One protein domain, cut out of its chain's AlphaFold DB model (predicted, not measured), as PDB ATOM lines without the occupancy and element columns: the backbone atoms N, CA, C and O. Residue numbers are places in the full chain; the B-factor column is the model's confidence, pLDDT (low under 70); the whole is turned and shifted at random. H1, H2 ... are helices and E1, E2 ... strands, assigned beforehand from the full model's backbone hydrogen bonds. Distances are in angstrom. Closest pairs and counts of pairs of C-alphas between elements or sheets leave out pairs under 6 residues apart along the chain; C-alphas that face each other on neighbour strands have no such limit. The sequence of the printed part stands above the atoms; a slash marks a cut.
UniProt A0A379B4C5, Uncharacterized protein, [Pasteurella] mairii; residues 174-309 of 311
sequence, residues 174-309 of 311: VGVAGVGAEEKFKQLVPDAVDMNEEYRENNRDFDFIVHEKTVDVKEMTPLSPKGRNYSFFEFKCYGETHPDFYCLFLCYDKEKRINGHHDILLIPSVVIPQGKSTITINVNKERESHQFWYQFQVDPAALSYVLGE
ATOM      1  N   VAL A 174     120.288  46.354 109.469       40.66
ATOM      2  CA  VAL A 174     120.832  47.699 109.721       40.66
ATOM      3  C   VAL A 174     119.913  48.837 109.245       40.66
ATOM      4  O   VAL A 174     119.801  49.833 109.942       40.66
ATOM      5  N   GLY A 175     119.211  48.706 108.112       43.34
ATOM      6  CA  GLY A 175     118.310  49.768 107.627       43.34
ATOM      7  C   GLY A 175     117.019  49.898 108.442       43.34
ATOM      8  O   GLY A 175     116.489  50.988 108.588       43.34
ATOM      9  N   VAL A 176     116.530  48.791 109.013       52.12
ATOM     10  CA  VAL A 176     115.399  48.795 109.964       52.12
ATOM     11  C   VAL A 176     115.850  49.296 111.342       52.12
ATOM     12  O   VAL A 176     115.074  49.920 112.053       52.12
ATOM     13  N   ALA A 177     117.111  49.042 111.694       53.81
ATOM     14  CA  ALA A 177     117.727  49.500 112.932       53.81
ATOM     15  C   ALA A 177     117.958  51.020 112.975       53.81
ATOM     16  O   ALA A 177     117.669  51.639 113.989       53.81
ATOM     17  N   GLY A 178     118.410  51.630 111.869       58.91
ATOM     18  CA  GLY A 178     118.537  53.093 111.769       58.91
ATOM     19  C   GLY A 178     117.210  53.797 112.065       58.91
ATOM     20  O   GLY A 178     117.125  54.579 113.004       58.91
ATOM     21  N   VAL A 179     116.139  53.363 111.389       65.00
ATOM     22  CA  VAL A 179     114.775  53.870 111.621       65.00
ATOM     23  C   VAL A 179     114.326  53.673 113.074       65.00
ATOM     24  O   VAL A 179     113.678  54.543 113.642       65.00
ATOM     25  N   GLY A 180     114.670  52.544 113.704       76.06
ATOM     26  CA  GLY A 180     114.326  52.288 115.104       76.06
ATOM     27  C   GLY A 180     115.020  53.235 116.088       76.06
ATOM     28  O   GLY A 180     114.391  53.690 117.043       76.06
ATOM     29  N   ALA A 181     116.297  53.551 115.859       83.94
ATOM     30  CA  ALA A 181     117.032  54.499 116.692       83.94
ATOM     31  C   ALA A 181     116.583  55.948 116.470       83.94
ATOM     32  O   ALA A 181     116.433  56.669 117.450       83.94
ATOM     33  N   GLU A 182     116.298  56.352 115.231       85.56
ATOM     34  CA  GLU A 182     115.721  57.668 114.916       85.56
ATOM     35  C   GLU A 182     114.340  57.843 115.581       85.56
ATOM     36  O   GLU A 182     114.115  58.825 116.292       85.56
ATOM     37  N   GLU A 183     113.448  56.845 115.467       82.38
ATOM     38  CA  GLU A 183     112.143  56.833 116.153       82.38
ATOM     39  C   GLU A 183     112.319  56.940 117.681       82.38
ATOM     40  O   GLU A 183     111.608  57.697 118.348       82.38
ATOM     41  N   LYS A 184     113.277  56.196 118.255       87.81
ATOM     42  CA  LYS A 184     113.542  56.226 119.700       87.81
ATOM     43  C   LYS A 184     114.119  57.566 120.148       87.81
ATOM     44  O   LYS A 184     113.703  58.078 121.185       87.81
ATOM     45  N   PHE A 185     115.034  58.142 119.379       91.56
ATOM     46  CA  PHE A 185     115.603  59.458 119.645       91.56
ATOM     47  C   PHE A 185     114.518  60.534 119.647       91.56
ATOM     48  O   PHE A 185     114.411  61.283 120.613       91.56
ATOM     49  N   LYS A 186     113.638  60.539 118.641       86.31
ATOM     50  CA  LYS A 186     112.510  61.476 118.552       86.31
ATOM     51  C   LYS A 186     111.520  61.342 119.717       86.31
ATOM     52  O   LYS A 186     110.935  62.335 120.133       86.31
ATOM     53  N   GLN A 187     111.351  60.145 120.286       86.62
ATOM     54  CA  GLN A 187     110.573  59.962 121.522       86.62
ATOM     55  C   GLN A 187     111.255  60.584 122.750       86.62
ATOM     56  O   GLN A 187     110.568  61.112 123.620       86.62
ATOM     57  N   LEU A 188     112.585  60.483 122.845       86.75
ATOM     58  CA  LEU A 188     113.367  61.028 123.962       86.75
ATOM     59  C   LEU A 188     113.575  62.543 123.848       86.75
ATOM     60  O   LEU A 188     113.692  63.224 124.863       86.75
ATOM     61  N   VAL A 189     113.601  63.068 122.622       87.38
ATOM     62  CA  VAL A 189     113.789  64.488 122.304       87.38
ATOM     63  C   VAL A 189     112.667  64.941 121.357       87.38
ATOM     64  O   VAL A 189     112.888  65.082 120.152       87.38
ATOM     65  N   PRO A 190     111.440  65.160 121.871       79.56
ATOM     66  CA  PRO A 190     110.278  65.486 121.037       79.56
ATOM     67  C   PRO A 190     110.464  66.736 120.172       79.56
ATOM     68  O   PRO A 190     109.960  66.784 119.048       79.56
ATOM     69  N   ASP A 191     111.251  67.699 120.652       77.25
ATOM     70  CA  ASP A 191     111.514  68.975 119.978       77.25
ATOM     71  C   ASP A 191     112.564  68.874 118.855       77.25
ATOM     72  O   ASP A 191     112.818  69.850 118.152       77.25
ATOM     73  N   ALA A 192     113.172  67.699 118.650       81.25
ATOM     74  CA  ALA A 192     114.160  67.493 117.597       81.25
ATOM     75  C   ALA A 192     113.544  67.638 116.199       81.25
ATOM     76  O   ALA A 192     112.585  66.953 115.857       81.25
ATOM     77  N   VAL A 193     114.104  68.487 115.352       75.75
ATOM     78  CA  VAL A 193     113.675  68.669 113.963       75.75
ATOM     79  C   VAL A 193     114.313  67.567 113.119       75.75
ATOM     80  O   VAL A 193     115.525  67.569 112.938       75.75
ATOM     81  N   ASP A 194     113.520  66.618 112.626       73.88
ATOM     82  CA  ASP A 194     113.996  65.533 111.756       73.88
ATOM     83  C   ASP A 194     114.320  66.086 110.365       73.88
ATOM     84  O   ASP A 194     113.456  66.646 109.698       73.88
ATOM     85  N   MET A 195     115.559  65.945 109.907       67.56
ATOM     86  CA  MET A 195     116.012  66.527 108.642       67.56
ATOM     87  C   MET A 195     115.431  65.838 107.415       67.56
ATOM     88  O   MET A 195     115.069  66.504 106.436       67.56
ATOM     89  N   ASN A 196     115.325  64.513 107.470       61.62
ATOM     90  CA  ASN A 196     114.807  63.703 106.377       61.62
ATOM     91  C   ASN A 196     113.295  63.899 106.224       61.62
ATOM     92  O   ASN A 196     112.773  63.872 105.100       61.62
ATOM     93  N   GLU A 197     112.593  64.155 107.329       60.19
ATOM     94  CA  GLU A 197     111.200  64.571 107.305       60.19
ATOM     95  C   GLU A 197     111.067  66.047 106.902       60.19
ATOM     96  O   GLU A 197     110.364  66.320 105.929       60.19
ATOM     97  N   GLU A 198     111.759  66.997 107.540       49.88
ATOM     98  CA  GLU A 198     111.506  68.452 107.462       49.88
ATOM     99  C   GLU A 198     112.096  69.160 106.235       49.88
ATOM    100  O   GLU A 198     111.417  70.008 105.644       49.88
ATOM    101  N   TYR A 199     113.285  68.777 105.765       49.91
ATOM    102  CA  TYR A 199     113.963  69.472 104.659       49.91
ATOM    103  C   TYR A 199     113.883  68.725 103.316       49.91
ATOM    104  O   TYR A 199     114.051  69.344 102.269       49.91
ATOM    105  N   ARG A 200     113.490  67.437 103.310       51.22
ATOM    106  CA  ARG A 200     113.304  66.584 102.099       51.22
ATOM    107  C   ARG A 200     114.522  66.460 101.186       51.22
ATOM    108  O   ARG A 200     114.397  66.002 100.049       51.22
ATOM    109  N   GLU A 201     115.693  66.785 101.688       43.56
ATOM    110  CA  GLU A 201     116.942  66.327 101.110       43.56
ATOM    111  C   GLU A 201     117.325  65.068 101.883       43.56
ATOM    112  O   GLU A 201     117.138  65.011 103.094       43.56
ATOM    113  N   ASN A 202     117.773  64.018 101.189       49.28
ATOM    114  CA  ASN A 202     118.372  62.851 101.839       49.28
ATOM    115  C   ASN A 202     119.704  63.324 102.434       49.28
ATOM    116  O   ASN A 202     120.749  63.172 101.792       49.28
ATOM    117  N   ASN A 203     119.614  64.022 103.568       56.62
ATOM    118  CA  ASN A 203     120.731  64.668 104.220       56.62
ATOM    119  C   ASN A 203     121.671  63.557 104.659       56.62
ATOM    120  O   ASN A 203     121.307  62.697 105.456       56.62
ATOM    121  N   ARG A 204     122.860  63.524 104.061       61.56
ATOM    122  CA  ARG A 204     123.828  62.457 104.330       61.56
ATOM    123  C   ARG A 204     124.650  62.725 105.582       61.56
ATOM    124  O   ARG A 204     125.351  61.813 106.016       61.56
ATOM    125  N   ASP A 205     124.564  63.938 106.118       71.00
ATOM    126  CA  ASP A 205     125.518  64.438 107.099       71.00
ATOM    127  C   ASP A 205     124.992  64.292 108.536       71.00
ATOM    128  O   ASP A 205     125.780  64.029 109.444       71.00
ATOM    129  N   PHE A 206     123.675  64.433 108.754       82.56
ATOM    130  CA  PHE A 206     123.031  64.316 110.070       82.56
ATOM    131  C   PHE A 206     121.512  64.096 109.979       82.56
ATOM    132  O   PHE A 206     120.879  64.468 108.986       82.56
ATOM    133  N   ASP A 207     120.922  63.551 111.046       83.94
ATOM    134  CA  ASP A 207     119.517  63.131 111.081       83.94
ATOM    135  C   ASP A 207     118.589  64.181 111.707       83.94
ATOM    136  O   ASP A 207     117.466  64.358 111.242       83.94
ATOM    137  N   PHE A 208     119.045  64.915 112.730       85.69
ATOM    138  CA  PHE A 208     118.214  65.866 113.480       85.69
ATOM    139  C   PHE A 208     118.898  67.218 113.717       85.69
ATOM    140  O   PHE A 208     120.120  67.304 113.806       85.69
ATOM    141  N   ILE A 209     118.094  68.268 113.901       84.88
ATOM    142  CA  ILE A 209     118.508  69.536 114.517       84.88
ATOM    143  C   ILE A 209     117.802  69.684 115.862       84.88
ATOM    144  O   ILE A 209     116.578  69.612 115.940       84.88
ATOM    145  N   VAL A 210     118.559  69.946 116.921       83.88
ATOM    146  CA  VAL A 210     118.046  70.212 118.267       83.88
ATOM    147  C   VAL A 210     118.655  71.521 118.748       83.88
ATOM    148  O   VAL A 210     119.866  71.599 118.912       83.88
ATOM    149  N   HIS A 211     117.831  72.552 118.954       80.44
ATOM    150  CA  HIS A 211     118.297  73.873 119.406       80.44
ATOM    151  C   HIS A 211     119.499  74.405 118.598       80.44
ATOM    152  O   HIS A 211     120.521  74.770 119.169       80.44
ATOM    153  N   GLU A 212     119.373  74.412 117.266       79.38
ATOM    154  CA  GLU A 212     120.412  74.841 116.303       79.38
ATOM    155  C   GLU A 212     121.645  73.924 116.201       79.38
ATOM    156  O   GLU A 212     122.499  74.165 115.354       79.38
ATOM    157  N   LYS A 213     121.716  72.840 116.983       84.19
ATOM    158  CA  LYS A 213     122.799  71.849 116.924       84.19
ATOM    159  C   LYS A 213     122.393  70.649 116.073       84.19
ATOM    160  O   LYS A 213     121.276  70.145 116.188       84.19
ATOM    161  N   THR A 214     123.300  70.170 115.240       89.69
ATOM    162  CA  THR A 214     123.115  69.027 114.338       89.69
ATOM    163  C   THR A 214     123.475  67.707 115.028       89.69
ATOM    164  O   THR A 214     124.480  67.610 115.735       89.69
ATOM    165  N   VAL A 215     122.645  66.676 114.849       91.19
ATOM    166  CA  VAL A 215     122.783  65.372 115.518       91.19
ATOM    167  C   VAL A 215     122.621  64.228 114.518       91.19
ATOM    168  O   VAL A 215     121.616  64.147 113.816       91.19
ATOM    169  N   ASP A 216     123.591  63.319 114.484       91.31
ATOM    170  CA  ASP A 216     123.557  62.063 113.716       91.31
ATOM    171  C   ASP A 216     123.320  60.885 114.671       91.31
ATOM    172  O   ASP A 216     124.081  60.675 115.623       91.31
ATOM    173  N   VAL A 217     122.244  60.132 114.453       91.88
ATOM    174  CA  VAL A 217     121.767  59.072 115.341       91.88
ATOM    175  C   VAL A 217     122.184  57.714 114.790       91.88
ATOM    176  O   VAL A 217     121.914  57.350 113.650       91.88
ATOM    177  N   LYS A 218     122.837  56.896 115.622       91.38
ATOM    178  CA  LYS A 218     123.317  55.574 115.194       91.38
ATOM    179  C   LYS A 218     122.917  54.475 116.154       91.38
ATOM    180  O   LYS A 218     123.281  54.491 117.325       91.38
ATOM    181  N   GLU A 219     122.253  53.452 115.623       91.69
ATOM    182  CA  GLU A 219     122.073  52.182 116.326       91.69
ATOM    183  C   GLU A 219     123.280  51.266 116.106       91.69
ATOM    184  O   GLU A 219     123.668  50.977 114.969       91.69
ATOM    185  N   MET A 220     123.855  50.745 117.188       91.69
ATOM    186  CA  MET A 220     125.037  49.891 117.130       91.69
ATOM    187  C   MET A 220     124.815  48.598 117.898       91.69
ATOM    188  O   MET A 220     124.228  48.572 118.971       91.69
ATOM    189  N   THR A 221     125.360  47.508 117.365       92.31
ATOM    190  CA  THR A 221     125.419  46.219 118.065       92.31
ATOM    191  C   THR A 221     126.868  45.748 118.130       92.31
ATOM    192  O   THR A 221     127.647  46.070 117.226       92.31
ATOM    193  N   PRO A 222     127.266  44.996 119.168       92.50
ATOM    194  CA  PRO A 222     128.663  44.650 119.363       92.50
ATOM    195  C   PRO A 222     129.151  43.694 118.268       92.50
ATOM    196  O   PRO A 222     128.569  42.638 118.010       92.50
ATOM    197  N   LEU A 223     130.257  44.032 117.626       91.75
ATOM    198  CA  LEU A 223     130.972  43.170 116.698       91.75
ATOM    199  C   LEU A 223     131.904  42.248 117.481       91.75
ATOM    200  O   LEU A 223     132.640  42.695 118.357       91.75
ATOM    201  N   SER A 224     131.884  40.962 117.136       89.88
ATOM    202  CA  SER A 224     132.745  39.935 117.732       89.88
ATOM    203  C   SER A 224     133.531  39.274 116.597       89.88
ATOM    204  O   SER A 224     132.970  38.441 115.875       89.88
ATOM    205  N   PRO A 225     134.789  39.681 116.347       82.88
ATOM    206  CA  PRO A 225     135.592  39.102 115.279       82.88
ATOM    207  C   PRO A 225     135.795  37.605 115.497       82.88
ATOM    208  O   PRO A 225     136.078  37.160 116.610       82.88
ATOM    209  N   LYS A 226     135.700  36.819 114.421       81.94
ATOM    210  CA  LYS A 226     135.960  35.376 114.490       81.94
ATOM    211  C   LYS A 226     137.369  35.122 115.036       81.94
ATOM    212  O   LYS A 226     138.336  35.695 114.540       81.94
ATOM    213  N   GLY A 227     137.466  34.256 116.043       78.00
ATOM    214  CA  GLY A 227     138.738  33.870 116.658       78.00
ATOM    215  C   GLY A 227     139.332  34.897 117.625       78.00
ATOM    216  O   GLY A 227     140.480  34.733 118.026       78.00
ATOM    217  N   ARG A 228     138.595  35.949 118.011       79.44
ATOM    218  CA  ARG A 228     139.033  36.902 119.043       79.44
ATOM    219  C   ARG A 228     138.065  36.913 120.228       79.44
ATOM    220  O   ARG A 228     136.860  37.019 120.043       79.44
ATOM    221  N   ASN A 229     138.608  36.879 121.445       84.06
ATOM    222  CA  ASN A 229     137.841  36.933 122.700       84.06
ATOM    223  C   ASN A 229     137.555  38.374 123.146       84.06
ATOM    224  O   ASN A 229     137.769  38.738 124.299       84.06
ATOM    225  N   TYR A 230     137.113  39.226 122.227       85.94
ATOM    226  CA  TYR A 230     136.626  40.551 122.589       85.94
ATOM    227  C   TYR A 230     135.529  41.001 121.638       85.94
ATOM    228  O   TYR A 230     135.465  40.574 120.485       85.94
ATOM    229  N   SER A 231     134.684  41.894 122.143       92.50
ATOM    230  CA  SER A 231     133.657  42.555 121.353       92.50
ATOM    231  C   SER A 231     133.789  44.066 121.472       92.50
ATOM    232  O   SER A 231     134.281  44.583 122.476       92.50
ATOM    233  N   PHE A 232     133.371  44.772 120.433       94.38
ATOM    234  CA  PHE A 232     133.403  46.228 120.382       94.38
ATOM    235  C   PHE A 232     132.239  46.743 119.554       94.38
ATOM    236  O   PHE A 232     131.773  46.068 118.640       94.38
ATOM    237  N   PHE A 233     131.784  47.946 119.851       95.00
ATOM    238  CA  PHE A 233     130.933  48.697 118.952       95.00
ATOM    239  C   PHE A 233     131.814  49.471 117.968       95.00
ATOM    240  O   PHE A 233     132.892  49.939 118.332       95.00
ATOM    241  N   GLU A 234     131.374  49.588 116.721       92.88
ATOM    242  CA  GLU A 234     132.073  50.335 115.676       92.88
ATOM    243  C   GLU A 234     131.102  51.307 115.019       92.88
ATOM    244  O   GLU A 234     130.032  50.887 114.573       92.88
ATOM    245  N   PHE A 235     131.466  52.590 114.959       89.00
ATOM    246  CA  PHE A 235     130.731  53.559 114.154       89.00
ATOM    247  C   PHE A 235     131.657  54.321 113.232       89.00
ATOM    248  O   PHE A 235     132.855  54.488 113.466       89.00
ATOM    249  N   LYS A 236     131.046  54.749 112.140       86.12
ATOM    250  CA  LYS A 236     131.681  55.442 111.038       86.12
ATOM    251  C   LYS A 236     131.353  56.922 111.152       86.12
ATOM    252  O   LYS A 236     130.185  57.270 111.292       86.12
ATOM    253  N   CYS A 237     132.382  57.747 111.072       83.31
ATOM    254  CA  CYS A 237     132.328  59.206 111.086       83.31
ATOM    255  C   CYS A 237     133.013  59.731 109.813       83.31
ATOM    256  O   CYS A 237     133.982  60.472 109.874       83.31
ATOM    257  N   TYR A 238     132.580  59.256 108.638       67.94
ATOM    258  CA  TYR A 238     133.109  59.743 107.358       67.94
ATOM    259  C   TYR A 238     132.570  61.142 107.055       67.94
ATOM    260  O   TYR A 238     131.387  61.377 107.274       67.94
ATOM    261  N   GLY A 239     133.396  61.998 106.459       62.16
ATOM    262  CA  GLY A 239     132.978  63.307 105.956       62.16
ATOM    263  C   GLY A 239     134.055  64.363 106.182       62.16
ATOM    264  O   GLY A 239     134.930  64.179 107.023       62.16
ATOM    265  N   GLU A 240     134.010  65.441 105.402       60.22
ATOM    266  CA  GLU A 240     134.695  66.698 105.750       60.22
ATOM    267  C   GLU A 240     133.828  67.536 106.705       60.22
ATOM    268  O   GLU A 240     134.345  68.319 107.499       60.22
ATOM    269  N   THR A 241     132.510  67.325 106.653       67.06
ATOM    270  CA  THR A 241     131.500  67.879 107.549       67.06
ATOM    271  C   THR A 241     131.104  66.829 108.586       67.06
ATOM    272  O   THR A 241     130.824  65.676 108.256       67.06
ATOM    273  N   HIS A 242     131.096  67.230 109.854       82.12
ATOM    274  CA  HIS A 242     130.601  66.419 110.960       82.12
ATOM    275  C   HIS A 242     129.396  67.124 111.592       82.12
ATOM    276  O   HIS A 242     129.399  68.357 111.644       82.12
ATOM    277  N   PRO A 243     128.400  66.378 112.100       88.50
ATOM    278  CA  PRO A 243     127.384  66.951 112.977       88.50
ATOM    279  C   PRO A 243     128.039  67.556 114.221       88.50
ATOM    280  O   PRO A 243     129.172  67.218 114.556       88.50
ATOM    281  N   ASP A 244     127.321  68.371 114.981       90.06
ATOM    282  CA  ASP A 244     127.782  68.816 116.297       90.06
ATOM    283  C   ASP A 244     127.892  67.623 117.257       90.06
ATOM    284  O   ASP A 244     128.856  67.524 118.021       90.06
ATOM    285  N   PHE A 245     126.956  66.668 117.163       93.25
ATOM    286  CA  PHE A 245     126.947  65.454 117.978       93.25
ATOM    287  C   PHE A 245     126.642  64.178 117.191       93.25
ATOM    288  O   PHE A 245     125.792  64.138 116.305       93.25
ATOM    289  N   TYR A 246     127.264  63.087 117.625       94.00
ATOM    290  CA  TYR A 246     126.835  61.726 117.335       94.00
ATOM    291  C   TYR A 246     126.071  61.167 118.541       94.00
ATOM    292  O   TYR A 246     126.630  61.066 119.633       94.00
ATOM    293  N   CYS A 247     124.814  60.765 118.350       95.50
ATOM    294  CA  CYS A 247     124.009  60.099 119.372       95.50
ATOM    295  C   CYS A 247     123.989  58.588 119.114       95.50
ATOM    296  O   CYS A 247     123.317  58.096 118.205       95.50
ATOM    297  N   LEU A 248     124.740  57.833 119.912       95.88
ATOM    298  CA  LEU A 248     124.926  56.397 119.727       95.88
ATOM    299  C   LEU A 248     124.038  55.602 120.683       95.88
ATOM    300  O   LEU A 248     124.198  55.697 121.896       95.88
ATOM    301  N   PHE A 249     123.184  54.742 120.136       96.00
ATOM    302  CA  PHE A 249     122.455  53.719 120.880       96.00
ATOM    303  C   PHE A 249     123.251  52.411 120.859       96.00
ATOM    304  O   PHE A 249     123.298  51.703 119.847       96.00
ATOM    305  N   LEU A 250     123.897  52.081 121.977       95.56
ATOM    306  CA  LEU A 250     124.726  50.888 122.132       95.56
ATOM    307  C   LEU A 250     123.878  49.701 122.601       95.56
ATOM    308  O   LEU A 250     123.692  49.466 123.794       95.56
ATOM    309  N   CYS A 251     123.355  48.929 121.649       93.81
ATOM    310  CA  CYS A 251     122.487  47.785 121.910       93.81
ATOM    311  C   CYS A 251     123.303  46.501 122.111       93.81
ATOM    312  O   CYS A 251     123.843  45.924 121.164       93.81
ATOM    313  N   TYR A 252     123.364  46.012 123.347       90.25
ATOM    314  CA  TYR A 252     124.143  44.818 123.703       90.25
ATOM    315  C   TYR A 252     123.508  43.517 123.211       90.25
ATOM    316  O   TYR A 252     124.208  42.586 122.807       90.25
ATOM    317  N   ASP A 253     122.178  43.466 123.222       88.19
ATOM    318  CA  ASP A 253     121.400  42.342 122.719       88.19
ATOM    319  C   ASP A 253     121.146  42.528 121.215       88.19
ATOM    320  O   ASP A 253     120.421  43.427 120.790       88.19
ATOM    321  N   LYS A 254     121.750  41.666 120.391       83.62
ATOM    322  CA  LYS A 254     121.633  41.723 118.922       83.62
ATOM    323  C   LYS A 254     120.239  41.389 118.405       83.62
ATOM    324  O   LYS A 254     119.925  41.741 117.266       83.62
ATOM    325  N   GLU A 255     119.454  40.659 119.187       83.38
ATOM    326  CA  GLU A 255     118.114  40.228 118.810       83.38
ATOM    327  C   GLU A 255     117.092  41.285 119.205       83.38
ATOM    328  O   GLU A 255     116.300  41.706 118.362       83.38
ATOM    329  N   LYS A 256     117.159  41.773 120.451       83.75
ATOM    330  CA  LYS A 256     116.247  42.815 120.951       83.75
ATOM    331  C   LYS A 256     116.591  44.211 120.438       83.75
ATOM    332  O   LYS A 256     115.681  45.013 120.228       83.75
ATOM    333  N   ARG A 257     117.876  44.490 120.196       88.81
ATOM    334  CA  ARG A 257     118.381  45.765 119.662       88.81
ATOM    335  C   ARG A 257     117.866  46.960 120.476       88.81
ATOM    336  O   ARG A 257     117.940  46.924 121.702       88.81
ATOM    337  N   ILE A 258     117.307  47.975 119.811       86.94
ATOM    338  CA  ILE A 258     116.744  49.183 120.429       86.94
ATOM    339  C   ILE A 258     115.588  48.899 121.404       86.94
ATOM    340  O   ILE A 258     115.349  49.673 122.325       86.94
ATOM    341  N   ASN A 259     114.896  47.761 121.251       83.62
ATOM    342  CA  ASN A 259     113.825  47.337 122.160       83.62
ATOM    343  C   ASN A 259     114.358  46.622 123.416       83.62
ATOM    344  O   ASN A 259     113.584  46.271 124.305       83.62
ATOM    345  N   GLY A 260     115.662  46.339 123.469       85.88
ATOM    346  CA  GLY A 260     116.348  45.773 124.626       85.88
ATOM    347  C   GLY A 260     117.096  46.833 125.432       85.88
ATOM    348  O   GLY A 260     116.967  48.032 125.194       85.88
ATOM    349  N   HIS A 261     117.918  46.372 126.378       88.12
ATOM    350  CA  HIS A 261     118.824  47.249 127.117       88.12
ATOM    351  C   HIS A 261     119.849  47.888 126.173       88.12
ATOM    352  O   HIS A 261     120.524  47.189 125.405       88.12
ATOM    353  N   HIS A 262     119.988  49.204 126.275       93.50
ATOM    354  CA  HIS A 262     120.936  49.990 125.505       93.50
ATOM    355  C   HIS A 262     121.456  51.157 126.339       93.50
ATOM    356  O   HIS A 262     120.703  51.752 127.106       93.50
ATOM    357  N   ASP A 263     122.727  51.486 126.137       95.75
ATOM    358  CA  ASP A 263     123.306  52.731 126.638       95.75
ATOM    359  C   ASP A 263     123.239  53.799 125.542       95.75
ATOM    360  O   ASP A 263     123.287  53.469 124.353       95.75
ATOM    361  N   ILE A 264     123.148  55.069 125.938       96.31
ATOM    362  CA  ILE A 264     123.191  56.211 125.022       96.31
ATOM    363  C   ILE A 264     124.480  56.983 125.268       96.31
ATOM    364  O   ILE A 264     124.722  57.432 126.388       96.31
ATOM    365  N   LEU A 265     125.297  57.146 124.228       96.44
ATOM    366  CA  LEU A 265     126.447  58.050 124.251       96.44
ATOM    367  C   LEU A 265     126.160  59.258 123.362       96.44
ATOM    368  O   LEU A 265     125.816  59.084 122.194       96.44
ATOM    369  N   LEU A 266     126.343  60.465 123.894       95.38
ATOM    370  CA  LEU A 266     126.229  61.707 123.135       95.38
ATOM    371  C   LEU A 266     127.621  62.305 122.928       95.38
ATOM    372  O   LEU A 266     128.158  62.981 123.798       95.38
ATOM    373  N   ILE A 267     128.221  62.017 121.777       93.56
ATOM    374  CA  ILE A 267     129.624  62.323 121.491       93.56
ATOM    375  C   ILE A 267     129.716  63.616 120.671       93.56
ATOM    376  O   ILE A 267     129.279  63.611 119.519       93.56
ATOM    377  N   PRO A 268     130.324  64.696 121.192       92.31
ATOM    378  CA  PRO A 268     130.617  65.885 120.399       92.31
ATOM    379  C   PRO A 268     131.583  65.557 119.253       92.31
ATOM    380  O   PRO A 268     132.588  64.878 119.466       92.31
ATOM    381  N   SER A 269     131.360  66.069 118.045       89.69
ATOM    382  CA  SER A 269     132.288  65.808 116.931       89.69
ATOM    383  C   SER A 269     133.700  66.335 117.182       89.69
ATOM    384  O   SER A 269     134.666  65.732 116.721       89.69
ATOM    385  N   VAL A 270     133.843  67.385 117.996       88.62
ATOM    386  CA  VAL A 270     135.142  67.961 118.379       88.62
ATOM    387  C   VAL A 270     136.062  66.985 119.119       88.62
ATOM    388  O   VAL A 270     137.274  67.191 119.128       88.62
ATOM    389  N   VAL A 271     135.524  65.919 119.728       88.94
ATOM    390  CA  VAL A 271     136.344  64.895 120.402       88.94
ATOM    391  C   VAL A 271     136.770  63.758 119.469       88.94
ATOM    392  O   VAL A 271     137.567  62.901 119.858       88.94
ATOM    393  N   ILE A 272     136.256  63.726 118.236       86.81
ATOM    394  CA  ILE A 272     136.657  62.749 117.224       86.81
ATOM    395  C   ILE A 272     138.064  63.116 116.730       86.81
ATOM    396  O   ILE A 272     138.281  64.236 116.266       86.81
ATOM    397  N   PRO A 273     139.053  62.203 116.800       82.38
ATOM    398  CA  PRO A 273     140.403  62.532 116.364       82.38
ATOM    399  C   PRO A 273     140.453  62.834 114.863       82.38
ATOM    400  O   PRO A 273     139.888  62.097 114.051       82.38
ATOM    401  N   GLN A 274     141.198  63.876 114.487       78.31
ATOM    402  CA  GLN A 274     141.359  64.275 113.088       78.31
ATOM    403  C   GLN A 274     141.877  63.115 112.222       78.31
ATOM    404  O   GLN A 274     142.786  62.377 112.608       78.31
ATOM    405  N   GLY A 275     141.283  62.944 111.038       74.50
ATOM    406  CA  GLY A 275     141.661  61.897 110.083       74.50
ATOM    407  C   GLY A 275     141.184  60.482 110.440       74.50
ATOM    408  O   GLY A 275     141.491  59.536 109.711       74.50
ATOM    409  N   LYS A 276     140.425  60.295 111.530       79.44
ATOM    410  CA  LYS A 276     139.748  59.023 111.822       79.44
ATOM    411  C   LYS A 276     138.400  58.976 111.116       79.44
ATOM    412  O   LYS A 276     137.553  59.826 111.331       79.44
ATOM    413  N   SER A 277     138.174  57.915 110.348       82.12
ATOM    414  CA  SER A 277     136.880  57.650 109.710       82.12
ATOM    415  C   SER A 277     136.003  56.654 110.474       82.12
ATOM    416  O   SER A 277     134.835  56.446 110.144       82.12
ATOM    417  N   THR A 278     136.600  55.965 111.447       88.94
ATOM    418  CA  THR A 278     135.981  54.876 112.200       88.94
ATOM    419  C   THR A 278     136.465  54.922 113.640       88.94
ATOM    420  O   THR A 278     137.672  54.986 113.897       88.94
ATOM    421  N   ILE A 279     135.523  54.827 114.573       91.31
ATOM    422  CA  ILE A 279     135.768  54.768 116.010       91.31
ATOM    423  C   ILE A 279     135.292  53.421 116.541       91.31
ATOM    424  O   ILE A 279     134.235  52.918 116.155       91.31
ATOM    425  N   THR A 280     136.088  52.839 117.435       93.12
ATOM    426  CA  THR A 280     135.765  51.588 118.115       93.12
ATOM    427  C   THR A 280     135.665  51.805 119.619       93.12
ATOM    428  O   THR A 280     136.523  52.431 120.243       93.12
ATOM    429  N   ILE A 281     134.610  51.252 120.208       94.56
ATOM    430  CA  ILE A 281     134.294  51.355 121.633       94.56
ATOM    431  C   ILE A 281     134.262  49.937 122.189       94.56
ATOM    432  O   ILE A 281     133.457  49.116 121.746       94.56
ATOM    433  N   ASN A 282     135.158  49.597 123.116       94.44
ATOM    434  CA  ASN A 282     135.186  48.236 123.645       94.44
ATOM    435  C   ASN A 282     133.967  47.965 124.540       94.44
ATOM    436  O   ASN A 282     133.507  48.845 125.263       94.44
ATOM    437  N   VAL A 283     133.464  46.730 124.518       93.25
ATOM    438  CA  VAL A 283     132.394  46.302 125.436       93.25
ATOM    439  C   VAL A 283     132.945  46.057 126.849       93.25
ATOM    440  O   VAL A 283     132.218  46.204 127.826       93.25
ATOM    441  N   ASN A 284     134.227  45.696 126.980       91.38
ATOM    442  CA  ASN A 284     134.861  45.476 128.278       91.38
ATOM    443  C   ASN A 284     135.200  46.814 128.963       91.38
ATOM    444  O   ASN A 284     135.992  47.597 128.433       91.38
ATOM    445  N   LYS A 285     134.656  47.002 130.172       92.31
ATOM    446  CA  LYS A 285     134.808  48.189 131.028       92.31
ATOM    447  C   LYS A 285     136.242  48.489 131.467       92.31
ATOM    448  O   LYS A 285     136.560  49.626 131.793       92.31
ATOM    449  N   GLU A 286     137.114  47.488 131.462       92.31
ATOM    450  CA  GLU A 286     138.525  47.628 131.845       92.31
ATOM    451  C   GLU A 286     139.393  48.203 130.718       92.31
ATOM    452  O   GLU A 286     140.566  48.505 130.921       92.31
ATOM    453  N   ARG A 287     138.857  48.320 129.497       91.88
ATOM    454  CA  ARG A 287     139.610  48.838 128.351       91.88
ATOM    455  C   ARG A 287     139.541  50.359 128.307       91.88
ATOM    456  O   ARG A 287     138.460  50.929 128.413       91.88
ATOM    457  N   GLU A 288     140.672  50.990 128.002       91.25
ATOM    458  CA  GLU A 288     140.794  52.451 127.887       91.25
ATOM    459  C   GLU A 288     139.742  53.069 126.959       91.25
ATOM    460  O   GLU A 288     139.133  54.076 127.304       91.25
ATOM    461  N   SER A 289     139.455  52.445 125.807       91.44
ATOM    462  CA  SER A 289     138.438  52.989 124.899       91.44
ATOM    463  C   SER A 289     137.034  52.964 125.500       91.44
ATOM    464  O   SER A 289     136.269  53.889 125.265       91.44
ATOM    465  N   HIS A 290     136.686  51.959 126.308       94.19
ATOM    466  CA  HIS A 290     135.419  51.977 127.038       94.19
ATOM    467  C   HIS A 290     135.411  53.116 128.060       94.19
ATOM    468  O   HIS A 290     134.506  53.941 128.049       94.19
ATOM    469  N   GLN A 291     136.446  53.191 128.899       93.62
ATOM    470  CA  GLN A 291     136.556  54.193 129.962       93.62
ATOM    471  C   GLN A 291     136.532  55.629 129.433       93.62
ATOM    472  O   GLN A 291     135.991  56.511 130.091       93.62
ATOM    473  N   PHE A 292     137.100  55.873 128.252       93.69
ATOM    474  CA  PHE A 292     137.048  57.175 127.603       93.69
ATOM    475  C   PHE A 292     135.647  57.487 127.067       93.69
ATOM    476  O   PHE A 292     135.040  58.476 127.464       93.69
ATOM    477  N   TRP A 293     135.096  56.635 126.195       93.88
ATOM    478  CA  TRP A 293     133.842  56.951 125.502       93.88
ATOM    479  C   TRP A 293     132.616  56.957 126.424       93.88
ATOM    480  O   TRP A 293     131.678  57.708 126.175       93.88
ATOM    481  N   TYR A 294     132.622  56.179 127.509       95.12
ATOM    482  CA  TYR A 294     131.520  56.177 128.479       95.12
ATOM    483  C   TYR A 294     131.462  57.436 129.356       95.12
ATOM    484  O   TYR A 294     130.471  57.633 130.052       95.12
ATOM    485  N   GLN A 295     132.447  58.337 129.275       93.62
ATOM    486  CA  GLN A 295     132.335  59.678 129.871       93.62
ATOM    487  C   GLN A 295     131.253  60.526 129.187       93.62
ATOM    488  O   GLN A 295     130.743  61.463 129.788       93.62
ATOM    489  N   PHE A 296     130.881  60.174 127.953       95.31
ATOM    490  CA  PHE A 296     129.812  60.813 127.184       95.31
ATOM    491  C   PHE A 296     128.462  60.100 127.338       95.31
ATOM    492  O   PHE A 296     127.548  60.337 126.546       95.31
ATOM    493  N   GLN A 297     128.335  59.173 128.294       96.06
ATOM    494  CA  GLN A 297     127.070  58.492 128.539       96.06
ATOM    495  C   GLN A 297     126.046  59.472 129.105       96.06
ATOM    496  O   GLN A 297     126.330  60.212 130.046       96.06
ATOM    497  N   VAL A 298     124.839  59.441 128.546       92.69
ATOM    498  CA  VAL A 298     123.727  60.282 128.986       92.69
ATOM    499  C   VAL A 298     122.562  59.388 129.388       92.69
ATOM    500  O   VAL A 298     122.257  58.399 128.718       92.69
ATOM    501  N   ASP A 299     121.905  59.736 130.495       89.31
ATOM    502  CA  ASP A 299     120.637  59.113 130.865       89.31
ATOM    503  C   ASP A 299     119.580  59.448 129.794       89.31
ATOM    504  O   ASP A 299     119.430  60.624 129.445       89.31
ATOM    505  N   PRO A 300     118.819  58.468 129.270       88.19
ATOM    506  CA  PRO A 300     117.764  58.729 128.293       88.19
ATOM    507  C   PRO A 300     116.796  59.852 128.691       88.19
ATOM    508  O   PRO A 300     116.375  60.618 127.827       88.19
ATOM    509  N   ALA A 301     116.464  59.988 129.980       86.06
ATOM    510  CA  ALA A 301     115.576  61.035 130.483       86.06
ATOM    511  C   ALA A 301     116.223  62.432 130.478       86.06
ATOM    512  O   ALA A 301     115.516  63.436 130.429       86.06
ATOM    513  N   ALA A 302     117.556  62.506 130.509       86.25
ATOM    514  CA  ALA A 302     118.314  63.754 130.481       86.25
ATOM    515  C   ALA A 302     118.714  64.186 129.059       86.25
ATOM    516  O   ALA A 302     119.151  65.320 128.873       86.25
ATOM    517  N   LEU A 303     118.556  63.324 128.049       88.19
ATOM    518  CA  LEU A 303     119.060  63.561 126.692       88.19
ATOM    519  C   LEU A 303     118.551  64.873 126.071       88.19
ATOM    520  O   LEU A 303     119.343  65.641 125.528       88.19
ATOM    521  N   SER A 304     117.249  65.154 126.192       83.88
ATOM    522  CA  SER A 304     116.649  66.398 125.683       83.88
ATOM    523  C   SER A 304     117.231  67.639 126.369       83.88
ATOM    524  O   SER A 304     117.580  68.618 125.708       83.88
ATOM    525  N   TYR A 305     117.415  67.566 127.690       83.00
ATOM    526  CA  TYR A 305     117.979  68.653 128.486       83.00
ATOM    527  C   TYR A 305     119.430  68.952 128.088       83.00
ATOM    528  O   TYR A 305     119.764  70.098 127.801       83.00
ATOM    529  N   VAL A 306     120.271  67.918 127.986       84.62
ATOM    530  CA  VAL A 306     121.695  68.057 127.624       84.62
ATOM    531  C   VAL A 306     121.869  68.673 126.232       84.62
ATOM    532  O   VAL A 306     122.767  69.483 126.014       84.62
ATOM    533  N   LEU A 307     120.997  68.332 125.281       83.06
ATOM    534  CA  LEU A 307     121.024  68.933 123.946       83.06
ATOM    535  C   LEU A 307     120.522  70.387 123.943       83.06
ATOM    536  O   LEU A 307     121.020  71.195 123.154       83.06
ATOM    537  N   GLY A 308     119.570  70.718 124.822       69.62
ATOM    538  CA  GLY A 308     118.955  72.041 124.941       69.62
ATOM    539  C   GLY A 308     119.740  73.077 125.744       69.62
ATOM    540  O   GLY A 308     119.486  74.271 125.578       69.62
ATOM    541  N   GLU A 309     120.713  72.680 126.568       60.50
ATOM    542  CA  GLU A 309     121.569  73.659 127.239       60.50
ATOM    543  C   GLU A 309     122.413  74.441 126.217       60.50
ATOM    544  O   GLU A 309     123.189  73.883 125.429       60.50
TER     545      GLU A 309
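Overview. This is residues 174 to 309 of the 311 residues of an uncharacterized protein of [Pasteurella] mairii (UniProt A0A379B4C5). A strongly twisted, curled sheet of four strands, E1 E2 E4 E5, has helix H1 slanting over one face. On the other side the two-strand sheet E3 E6 folds partly over it, close to E2 and E4 near one end, while H3 fills the gap between E6 and E5 and short helices H2 and H4 sit by the E1 end. The printed part has 136 residues, in the order H1 H2 E1 E2 E3 E4 E5 E6 H3 H4; the larger sheet is mixed, the smaller antiparallel, and the class is mixed, helices and strands. It is compact, with a radius of gyration of the C-alphas of 14.6 A and spans of 45 by 34 by 28 A.

Arrangement. H1, residues 174 to 188, is on the sheet of E1, residues 208 to 210, E2, 213 to 220, E4, 245 to 251, and E5, 262 to 268. Its height over the sheet is 7.5 A, and its closest C-alphas to E2 are Ala 181 and Glu 219, 5.6 A. It runs slantwise to the strands, at 44 degrees to E2 on the local plane. H2, residues 195 to 198, only grazes the sheet. The hairpin E1 and E2 is antiparallel, with N 208 and O 215 at 2.9 A. E2 and E4 are parallel, with N 218 and O 247 at 2.9 A. The hairpin E4 and E5 is antiparallel, with N 248 and O 265 at 2.8 A. E3, residues 232 to 236, and E6, 278 to 282, are antiparallel, with N 233 and O 281 at 2.8 A. The closest C-alphas of E2 and E3 are Met 220 and Phe 233, 6.3 A. H3, residues 288 to 296, lies on the opposite face from H1; its closest C-alphas to E5 are Phe 296 and Leu 265, 5.2 A, and to E6 His 290 and Asn 282, 5.1 A. H4, residues 303 to 308, is on the sheet but over none of its strands; its closest C-alphas to E1 are Leu 307 and Val 210, 6.5 A. Every O i to N i+4 pair is within hydrogen-bond range in H4, 10 of 11 in H1 and 3 of 5 in H3; H2 is too short for one.

Along the chain. H1 begins at C-alpha 174 (120.832, 47.699, 109.721) and is 20.9 A long. E2 is 22.1 A, E4 18.6 A and E5 19.3 A long. H4 ends at C-alpha 308 (118.955, 72.041, 124.941).

Size, cuts and confidence. The C-alphas farthest apart, His 211 and Gly 227, are 45.0 A apart. The printed part has no cut, and the link E2 to E3, 11 residues, is long. Mean pLDDT of the printed part is 83.0; residues 174 to 179, 195 to 204, 238 to 241 and 308 to 309 are under 70.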